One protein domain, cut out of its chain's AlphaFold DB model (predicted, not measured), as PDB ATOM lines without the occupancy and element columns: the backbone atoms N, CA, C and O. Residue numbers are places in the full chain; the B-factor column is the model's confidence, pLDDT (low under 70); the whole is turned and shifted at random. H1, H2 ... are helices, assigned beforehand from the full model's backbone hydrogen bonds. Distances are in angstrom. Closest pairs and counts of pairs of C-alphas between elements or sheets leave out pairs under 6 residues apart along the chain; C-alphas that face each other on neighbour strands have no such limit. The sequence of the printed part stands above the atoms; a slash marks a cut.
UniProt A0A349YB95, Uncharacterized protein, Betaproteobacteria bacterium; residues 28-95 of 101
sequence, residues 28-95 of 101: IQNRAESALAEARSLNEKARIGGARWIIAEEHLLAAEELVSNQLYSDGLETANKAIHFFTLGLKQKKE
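Overview. This is residues 28 to 95 of the 101 residues of an uncharacterized protein of Betaproteobacteria bacterium (UniProt A0A349YB95). Three helices stand side by side in a rod-shaped up-and-down bundle, each running against the one before it, with their centres in a triangle. H3, the longest, packs along both H1 and H2, and its last residues make one end of the rod. The printed part has 68 residues, 59 of them in three named helices, which follow along the chain in the order H1, H2, H3, with no named strand; the class is all helix. It is compact, with a radius of gyration of the C-alphas of 11.5 A, and spans 37 by 17 by 15 A.

Along the chain. H1, residues 28 to 48, begins at C-alpha 28 (260.932, 115.250, 241.754) and is 30.3 A long. H2, residues 54 to 68, measures 21.1 A. H3, residues 72 to 94, measures 32.6 A and ends at C-alpha 94 (254.343, 104.030, 272.126).

Arrangement. H1 and H2, a helical hairpin, touch, their closest C-alphas being those of Ala 39 and Leu 60, 6.7 A apart; the tilt of 32 degrees, opposite ways, is only just shallow. H2 and H3, also a hairpin, touch at Ala 63 and Gly 75, their closest C-alphas, 4.5 A apart, at a shallow tilt of 24 degrees, opposite ways. H1 and H3 touch, closest at the C-alphas of Ala 32 and Leu 76, 4.2 A, at a shallow tilt of 26 degrees, the same way. Every O i to N i+4 pair is within hydrogen-bond range in H1 and H2, and 18 of 19 in H3.

Size, cuts and confidence. The C-alphas farthest apart, of Gln 70 and Glu 95, are 37.9 A apart. The printed part has no cut, and both links are tight. Mean pLDDT of the printed part is 90.5; residues 51 to 52 and 93 to 95 are under 70.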
ATOM      1  N   ILE A  28     261.963 116.233 241.399       90.75
ATOM      2  CA  ILE A  28     260.932 115.250 241.754       90.75
ATOM      3  C   ILE A  28     261.526 113.849 241.925       90.75
ATOM      4  O   ILE A  28     261.159 113.149 242.870       90.75
ATOM      5  N   GLN A  29     262.470 113.460 241.065       93.69
ATOM      6  CA  GLN A  29     263.177 112.189 241.185       93.69
ATOM      7  C   GLN A  29     263.927 112.094 242.519       93.69
ATOM      8  O   GLN A  29     263.704 111.153 243.279       93.69
ATOM      9  N   ASN A  30     264.758 113.091 242.840       94.50
ATOM     10  CA  ASN A  30     265.541 113.099 244.078       94.50
ATOM     11  C   ASN A  30     264.641 113.021 245.319       94.50
ATOM     12  O   ASN A  30     264.934 112.304 246.277       94.50
ATOM     13  N   ARG A  31     263.511 113.737 245.299       96.12
ATOM     14  CA  ARG A  31     262.527 113.702 246.387       96.12
ATOM     15  C   ARG A  31     261.865 112.333 246.513       96.12
ATOM     16  O   ARG A  31     261.712 111.856 247.635       96.12
ATOM     17  N   ALA A  32     261.494 111.700 245.400       96.56
ATOM     18  CA  ALA A  32     260.897 110.365 245.395       96.56
ATOM     19  C   ALA A  32     261.864 109.312 245.958       96.56
ATOM     20  O   ALA A  32     261.490 108.524 246.825       96.56
ATOM     21  N   GLU A  33     263.126 109.342 245.526       95.62
ATOM     22  CA  GLU A  33     264.174 108.439 246.013       95.62
ATOM     23  C   GLU A  33     264.468 108.659 247.504       95.62
ATOM     24  O   GLU A  33     264.572 107.696 248.269       95.62
ATOM     25  N   SER A  34     264.529 109.919 247.947       97.56
ATOM     26  CA  SER A  34     264.718 110.247 249.362       97.56
ATOM     27  C   SER A  34     263.541 109.784 250.227       97.56
ATOM     28  O   SER A  34     263.766 109.229 251.303       97.56
ATOM     29  N   ALA A  35     262.300 109.975 249.769       97.44
ATOM     30  CA  ALA A  35     261.108 109.503 250.472       97.44
ATOM     31  C   ALA A  35     261.063 107.966 250.537       97.44
ATOM     32  O   ALA A  35     260.741 107.398 251.578       97.44
ATOM     33  N   LEU A  36     261.455 107.266 249.467       97.38
ATOM     34  CA  LEU A  36     261.585 105.807 249.486       97.38
ATOM     35  C   LEU A  36     262.619 105.326 250.504       97.38
ATOM     36  O   LEU A  36     262.367 104.370 251.238       97.38
ATOM     37  N   ALA A  37     263.779 105.980 250.572       98.00
ATOM     38  CA  ALA A  37     264.804 105.641 251.553       98.00
ATOM     39  C   ALA A  37     264.293 105.822 252.994       98.00
ATOM     40  O   ALA A  37     264.523 104.961 253.849       98.00
ATOM     41  N   GLU A  38     263.547 106.897 253.259       97.81
ATOM     42  CA  GLU A  38     262.909 107.125 254.555       97.81
ATOM     43  C   GLU A  38     261.849 106.058 254.869       97.81
ATOM     44  O   GLU A  38     261.888 105.454 255.945       97.81
ATOM     45  N   ALA A  39     260.953 105.762 253.925       96.62
ATOM     46  CA  ALA A  39     259.918 104.743 254.079       96.62
ATOM     47  C   ALA A  39     260.515 103.357 254.384       96.62
ATOM     48  O   ALA A  39     260.049 102.669 255.292       96.62
ATOM     49  N   ARG A  40     261.604 102.971 253.703       96.75
ATOM     50  CA  ARG A  40     262.355 101.732 253.979       96.75
ATOM     51  C   ARG A  40     262.968 101.722 255.375       96.75
ATOM     52  O   ARG A  40     262.873 100.720 256.082       96.75
ATOM     53  N   SER A  41     263.572 102.834 255.796       96.44
ATOM     54  CA  SER A  41     264.122 102.968 257.151       96.44
ATOM     55  C   SER A  41     263.034 102.815 258.217       96.44
ATOM     56  O   SER A  41     263.243 102.157 259.239       96.44
ATOM     57  N   LEU A  42     261.859 103.403 257.983       93.81
ATOM     58  CA  LEU A  42     260.710 103.286 258.875       93.81
ATOM     59  C   LEU A  42     260.138 101.867 258.898       93.81
ATOM     60  O   LEU A  42     259.843 101.379 259.987       93.81
ATOM     61  N   ASN A  43     260.055 101.189 257.753       93.75
ATOM     62  CA  ASN A  43     259.655  99.785 257.681       93.75
ATOM     63  C   ASN A  43     260.591  98.894 258.507       93.75
ATOM     64  O   ASN A  43     260.141  98.090 259.317       93.75
ATOM     65  N   GLU A  44     261.905  99.085 258.386       92.38
ATOM     66  CA  GLU A  44     262.869  98.301 259.159       92.38
ATOM     67  C   GLU A  44     262.732  98.550 260.670       92.38
ATOM     68  O   GLU A  44     262.716  97.608 261.466       92.38
ATOM     69  N   LYS A  45     262.534  99.809 261.083       89.81
ATOM     70  CA  LYS A  45     262.230 100.151 262.484       89.81
ATOM     71  C   LYS A  45     260.929  99.502 262.960       89.81
ATOM     72  O   LYS A  45     260.873  99.003 264.084       89.81
ATOM     73  N   ALA A  46     259.896  99.511 262.123       85.31
ATOM     74  CA  ALA A  46     258.597  98.907 262.393       85.31
ATOM     75  C   ALA A  46     258.712  97.381 262.554       85.31
ATOM     76  O   ALA A  46     258.196  96.825 263.526       85.31
ATOM     77  N   ARG A  47     259.497  96.727 261.688       84.56
ATOM     78  CA  ARG A  47     259.812  95.293 261.721       84.56
ATOM     79  C   ARG A  47     260.562  94.890 262.990       84.56
ATOM     80  O   ARG A  47     260.105  93.995 263.695       84.56
ATOM     81  N   ILE A  48     261.665  95.570 263.321       83.75
ATOM     82  CA  ILE A  48     262.429  95.338 264.567       83.75
ATOM     83  C   ILE A  48     261.546  95.605 265.794       83.75
ATOM     84  O   ILE A  48     261.605  94.893 266.794       83.75
ATOM     85  N   GLY A  49     260.700  96.631 265.713       71.06
ATOM     86  CA  GLY A  49     259.751  96.989 266.753       71.06
ATOM     87  C   GLY A  49     258.537  96.063 266.857       71.06
ATOM     88  O   GLY A  49     257.744  96.272 267.768       71.06
ATOM     89  N   GLY A  50     258.338  95.083 265.973       70.19
ATOM     90  CA  GLY A  50     257.129  94.248 265.963       70.19
ATOM     91  C   GLY A  50     255.825  95.019 265.701       70.19
ATOM     92  O   GLY A  50     254.746  94.492 265.941       70.19
ATOM     93  N   ALA A  51     255.905  96.263 265.223       69.81
ATOM     94  CA  ALA A  51     254.760  97.086 264.848       69.81
ATOM     95  C   ALA A  51     254.558  96.954 263.341       69.81
ATOM     96  O   ALA A  51     254.976  97.820 262.579       69.81
ATOM     97  N   ARG A  52     253.988  95.834 262.899       68.06
ATOM     98  CA  ARG A  52     253.851  95.533 261.474       68.06
ATOM     99  C   ARG A  52     252.556  96.127 260.923       68.06
ATOM    100  O   ARG A  52     251.477  95.778 261.388       68.06
ATOM    101  N   TRP A  53     252.671  97.027 259.950       82.50
ATOM    102  CA  TRP A  53     251.538  97.749 259.368       82.50
ATOM    103  C   TRP A  53     251.391  97.377 257.900       82.50
ATOM    104  O   TRP A  53     252.081  97.928 257.051       82.50
ATOM    105  N   ILE A  54     250.476  96.447 257.615       86.25
ATOM    106  CA  ILE A  54     250.272  95.884 256.270       86.25
ATOM    107  C   ILE A  54     250.007  96.994 255.244       86.25
ATOM    108  O   ILE A  54     250.679  97.047 254.224       86.25
ATOM    109  N   ILE A  55     249.128  97.949 255.566       86.19
ATOM    110  CA  ILE A  55     248.808  99.089 254.684       86.19
ATOM    111  C   ILE A  55     250.061  99.931 254.368       86.19
ATOM    112  O   ILE A  55     250.227 100.429 253.257       86.19
ATOM    113  N   ALA A  56     250.975 100.090 255.332       91.06
ATOM    114  CA  ALA A  56     252.219 100.827 255.117       91.06
ATOM    115  C   ALA A  56     253.198 100.051 254.218       91.06
ATOM    116  O   ALA A  56     253.838 100.652 253.356       91.06
ATOM    117  N   GLU A  57     253.289  98.727 254.395       92.56
ATOM    118  CA  GLU A  57     254.080  97.836 253.535       92.56
ATOM    119  C   GLU A  57     253.537  97.820 252.093       92.56
ATOM    120  O   GLU A  57     254.320  97.912 251.150       92.56
ATOM    121  N   GLU A  58     252.215  97.793 251.904       94.81
ATOM    122  CA  GLU A  58     251.569  97.866 250.582       94.81
ATOM    123  C   GLU A  58     251.900  99.174 249.854       94.81
ATOM    124  O   GLU A  58     252.304  99.158 248.690       94.81
ATOM    125  N   HIS A  59     251.796 100.314 250.544       95.56
ATOM    126  CA  HIS A  59     252.193 101.597 249.969       95.56
ATOM    127  C   HIS A  59     253.693 101.665 249.674       95.56
ATOM    128  O   HIS A  59     254.081 102.265 248.675       95.56
ATOM    129  N   LEU A  60     254.543 101.051 250.502       97.38
ATOM    130  CA  LEU A  60     255.976 100.994 250.226       97.38
ATOM    131  C   LEU A  60     256.256 100.222 248.931       97.38
ATOM    132  O   LEU A  60     256.944 100.747 248.063       97.38
ATOM    133  N   LEU A  61     255.684  99.027 248.770       97.75
ATOM    134  CA  LEU A  61     255.857  98.210 247.564       97.75
ATOM    135  C   LEU A  61     255.351  98.931 246.307       97.75
ATOM    136  O   LEU A  61     256.048  98.975 245.294       97.75
ATOM    137  N   ALA A  62     254.178  99.562 246.387       98.06
ATOM    138  CA  ALA A  62     253.634 100.346 245.281       98.06
ATOM    139  C   ALA A  62     254.530 101.548 244.928       98.06
ATOM    140  O   ALA A  62     254.753 101.843 243.755       98.06
ATOM    141  N   ALA A  63     255.086 102.236 245.928       97.94
ATOM    142  CA  ALA A  63     256.016 103.337 245.696       97.94
ATOM    143  C   ALA A  63     257.319 102.862 245.032       97.94
ATOM    144  O   ALA A  63     257.840 103.543 244.149       97.94
ATOM    145  N   GLU A  64     257.838 101.696 245.428       98.06
ATOM    146  CA  GLU A  64     259.021 101.091 244.810       98.06
ATOM    147  C   GLU A  64     258.779 100.759 243.336       98.06
ATOM    148  O   GLU A  64     259.619 101.075 242.492       98.06
ATOM    149  N   GLU A  65     257.612 100.194 243.017       98.31
ATOM    150  CA  GLU A  65     257.207  99.908 241.642       98.31
ATOM    151  C   GLU A  65     257.111 101.196 240.810       98.31
ATOM    152  O   GLU A  65     257.716 101.292 239.740       98.31
ATOM    153  N   LEU A  66     256.426 102.225 241.316       97.94
ATOM    154  CA  LEU A  66     256.261 103.506 240.620       97.94
ATOM    155  C   LEU A  66     257.602 104.190 240.328       97.94
ATOM    156  O   LEU A  66     257.840 104.621 239.199       97.94
ATOM    157  N   VAL A  67     258.508 104.251 241.307       95.88
ATOM    158  CA  VAL A  67     259.839 104.845 241.101       95.88
ATOM    159  C   VAL A  67     260.685 104.005 240.145       95.88
ATOM    160  O   VAL A  67     261.391 104.575 239.313       95.88
ATOM    161  N   SER A  68     260.579 102.671 240.189       96.56
ATOM    162  CA  SER A  68     261.269 101.791 239.232       96.56
ATOM    163  C   SER A  68     260.801 102.019 237.788       96.56
ATOM    164  O   SER A  68     261.604 101.974 236.857       96.56
ATOM    165  N   ASN A  69     259.525 102.378 237.622       96.69
ATOM    166  CA  ASN A  69     258.904 102.756 236.356       96.69
ATOM    167  C   ASN A  69     259.099 104.243 235.992       96.69
ATOM    168  O   ASN A  69     258.475 104.723 235.048       96.69
ATOM    169  N   GLN A  70     259.955 104.985 236.711       94.88
ATOM    170  CA  GLN A  70     260.230 106.419 236.501       94.88
ATOM    171  C   GLN A  70     259.002 107.333 236.680       94.88
ATOM    172  O   GLN A  70     259.016 108.505 236.295       94.88
ATOM    173  N   LEU A  71     257.941 106.832 237.318       96.00
ATOM    174  CA  LEU A  71     256.744 107.588 237.687       96.00
ATOM    175  C   LEU A  71     256.988 108.300 239.025       96.00
ATOM    176  O   LEU A  71     256.357 108.020 240.041       96.00
ATOM    177  N   TYR A  72     257.962 109.211 239.036       94.00
ATOM    178  CA  TYR A  72     258.504 109.794 240.268       94.00
ATOM    179  C   TYR A  72     257.499 110.634 241.063       94.00
ATOM    180  O   TYR A  72     257.563 110.646 242.287       94.00
ATOM    181  N   SER A  73     256.564 111.325 240.402       94.75
ATOM    182  CA  SER A  73     255.532 112.112 241.096       94.75
ATOM    183  C   SER A  73     254.596 111.210 241.906       94.75
ATOM    184  O   SER A  73     254.406 111.420 243.104       94.75
ATOM    185  N   ASP A  74     254.077 110.160 241.269       96.31
ATOM    186  CA  ASP A  74     253.175 109.196 241.906       96.31
ATOM    187  C   ASP A  74     253.927 108.356 242.947       96.31
ATOM    188  O   ASP A  74     253.413 108.075 244.034       96.31
ATOM    189  N   GLY A  75     255.179 108.001 242.645       97.00
ATOM    190  CA  GLY A  75     256.085 107.324 243.565       97.00
ATOM    191  C   GLY A  75     256.357 108.152 244.820       97.00
ATOM    192  O   GLY A  75     256.279 107.620 245.925       97.00
ATOM    193  N   LEU A  76     256.590 109.461 244.680       97.81
ATOM    194  CA  LEU A  76     256.756 110.384 245.804       97.81
ATOM    195  C   LEU A  76     255.489 110.467 246.660       97.81
ATOM    196  O   LEU A  76     255.569 110.388 247.887       97.81
ATOM    197  N   GLU A  77     254.315 110.627 246.047       97.75
ATOM    198  CA  GLU A  77     253.051 110.661 246.789       97.75
ATOM    199  C   GLU A  77     252.834 109.357 247.570       97.75
ATOM    200  O   GLU A  77     252.516 109.373 248.763       97.75
ATOM    201  N   THR A  78     253.059 108.220 246.916       97.81
ATOM    202  CA  THR A  78     252.836 106.895 247.501       97.81
ATOM    203  C   THR A  78     253.859 106.580 248.597       97.81
ATOM    204  O   THR A  78     253.482 106.077 249.658       97.81
ATOM    205  N   ALA A  79     255.125 106.971 248.422       98.06
ATOM    206  CA  ALA A  79     256.153 106.860 249.458       98.06
ATOM    207  C   ALA A  79     255.788 107.685 250.701       98.06
ATOM    208  O   ALA A  79     255.909 107.200 251.825       98.06
ATOM    209  N   ASN A  80     255.255 108.899 250.521       98.25
ATOM    210  CA  ASN A  80     254.784 109.723 251.637       98.25
ATOM    211  C   ASN A  80     253.600 109.089 252.387       98.25
ATOM    212  O   ASN A  80     253.529 109.202 253.614       98.25
ATOM    213  N   LYS A  81     252.701 108.372 251.696       97.06
ATOM    214  CA  LYS A  81     251.645 107.577 252.354       97.06
ATOM    215  C   LYS A  81     252.247 106.463 253.211       97.06
ATOM    216  O   LYS A  81     251.862 106.320 254.371       97.06
ATOM    217  N   ALA A  82     253.233 105.729 252.691       96.50
ATOM    218  CA  ALA A  82     253.944 104.707 253.460       96.50
ATOM    219  C   ALA A  82     254.612 105.304 254.715       96.50
ATOM    220  O   ALA A  82     254.404 104.803 255.822       96.50
ATOM    221  N   ILE A  83     255.336 106.423 254.570       96.88
ATOM    222  CA  ILE A  83     255.949 107.166 255.688       96.88
ATOM    223  C   ILE A  83     254.902 107.536 256.739       96.88
ATOM    224  O   ILE A  83     255.125 107.325 257.935       96.88
ATOM    225  N   HIS A  84     253.757 108.073 256.308       94.44
ATOM    226  CA  HIS A  84     252.676 108.469 257.203       94.44
ATOM    227  C   HIS A  84     252.183 107.286 258.043       94.44
ATOM    228  O   HIS A  84     252.163 107.380 259.274       94.44
ATOM    229  N   PHE A  85     251.850 106.158 257.408       90.56
ATOM    230  CA  PHE A  85     251.337 104.988 258.119       90.56
ATOM    231  C   PHE A  85     252.386 104.320 259.007       90.56
ATOM    232  O   PHE A  85     252.065 103.972 260.143       90.56
ATOM    233  N   PHE A  86     253.646 104.208 258.572       92.06
ATOM    234  CA  PHE A  86     254.703 103.705 259.454       92.06
ATOM    235  C   PHE A  86     254.920 104.620 260.661       92.06
ATOM    236  O   PHE A  86     255.088 104.141 261.783       92.06
ATOM    237  N   THR A  87     254.888 105.937 260.462       91.56
ATOM    238  CA  THR A  87     255.028 106.911 261.552       91.56
ATOM    239  C   THR A  87     253.872 106.803 262.536       91.56
ATOM    240  O   THR A  87     254.102 106.789 263.748       91.56
ATOM    241  N   LEU A  88     252.640 106.710 262.033       87.44
ATOM    242  CA  LEU A  88     251.453 106.501 262.856       87.44
ATOM    243  C   LEU A  88     251.585 105.201 263.652       87.44
ATOM    244  O   LEU A  88     251.442 105.212 264.870       87.44
ATOM    245  N   GLY A  89     251.965 104.114 262.989       83.19
ATOM    246  CA  GLY A  89     252.114 102.808 263.604       83.19
ATOM    247  C   GLY A  89     253.189 102.726 264.683       83.19
ATOM    248  O   GLY A  89     252.969 102.167 265.759       83.19
ATOM    249  N   LEU A  90     254.344 103.345 264.443       83.94
ATOM    250  CA  LEU A  90     255.422 103.447 265.428       83.94
ATOM    251  C   LEU A  90     255.037 104.327 266.626       83.94
ATOM    252  O   LEU A  90     255.486 104.060 267.741       83.94
ATOM    253  N   LYS A  91     254.215 105.366 266.418       83.56
ATOM    254  CA  LYS A  91     253.663 106.191 267.504       83.56
ATOM    255  C   LYS A  91     252.614 105.428 268.311       83.56
ATOM    256  O   LYS A  91     252.688 105.448 269.531       83.56
ATOM    257  N   GLN A  92     251.718 104.691 267.659       72.75
ATOM    258  CA  GLN A  92     250.728 103.851 268.338       72.75
ATOM    259  C   GLN A  92     251.355 102.675 269.094       72.75
ATOM    260  O   GLN A  92     250.809 102.215 270.080       72.75
ATOM    261  N   LYS A  93     252.549 102.197 268.730       65.69
ATOM    262  CA  LYS A  93     253.266 101.276 269.628       65.69
ATOM    263  C   LYS A  93     253.676 101.959 270.948       65.69
ATOM    264  O   LYS A  93     253.776 101.300 271.979       65.69
ATOM    265  N   LYS A  94     253.960 103.265 270.925       56.28
ATOM    266  CA  LYS A  94     254.343 104.030 272.126       56.28
ATOM    267  C   LYS A  94     253.146 104.393 273.009       56.28
ATOM    268  O   LYS A  94     253.350 104.628 274.194       56.28
ATOM    269  N   GLU A  95     251.938 104.416 272.460       48.44
ATOM    270  CA  GLU A  95     250.699 104.709 273.184       48.44
ATOM    271  C   GLU A  95     249.711 103.568 272.954       48.44
ATOM    272  O   GLU A  95     249.280 103.410 271.819       48.44
TER     273      GLU A  95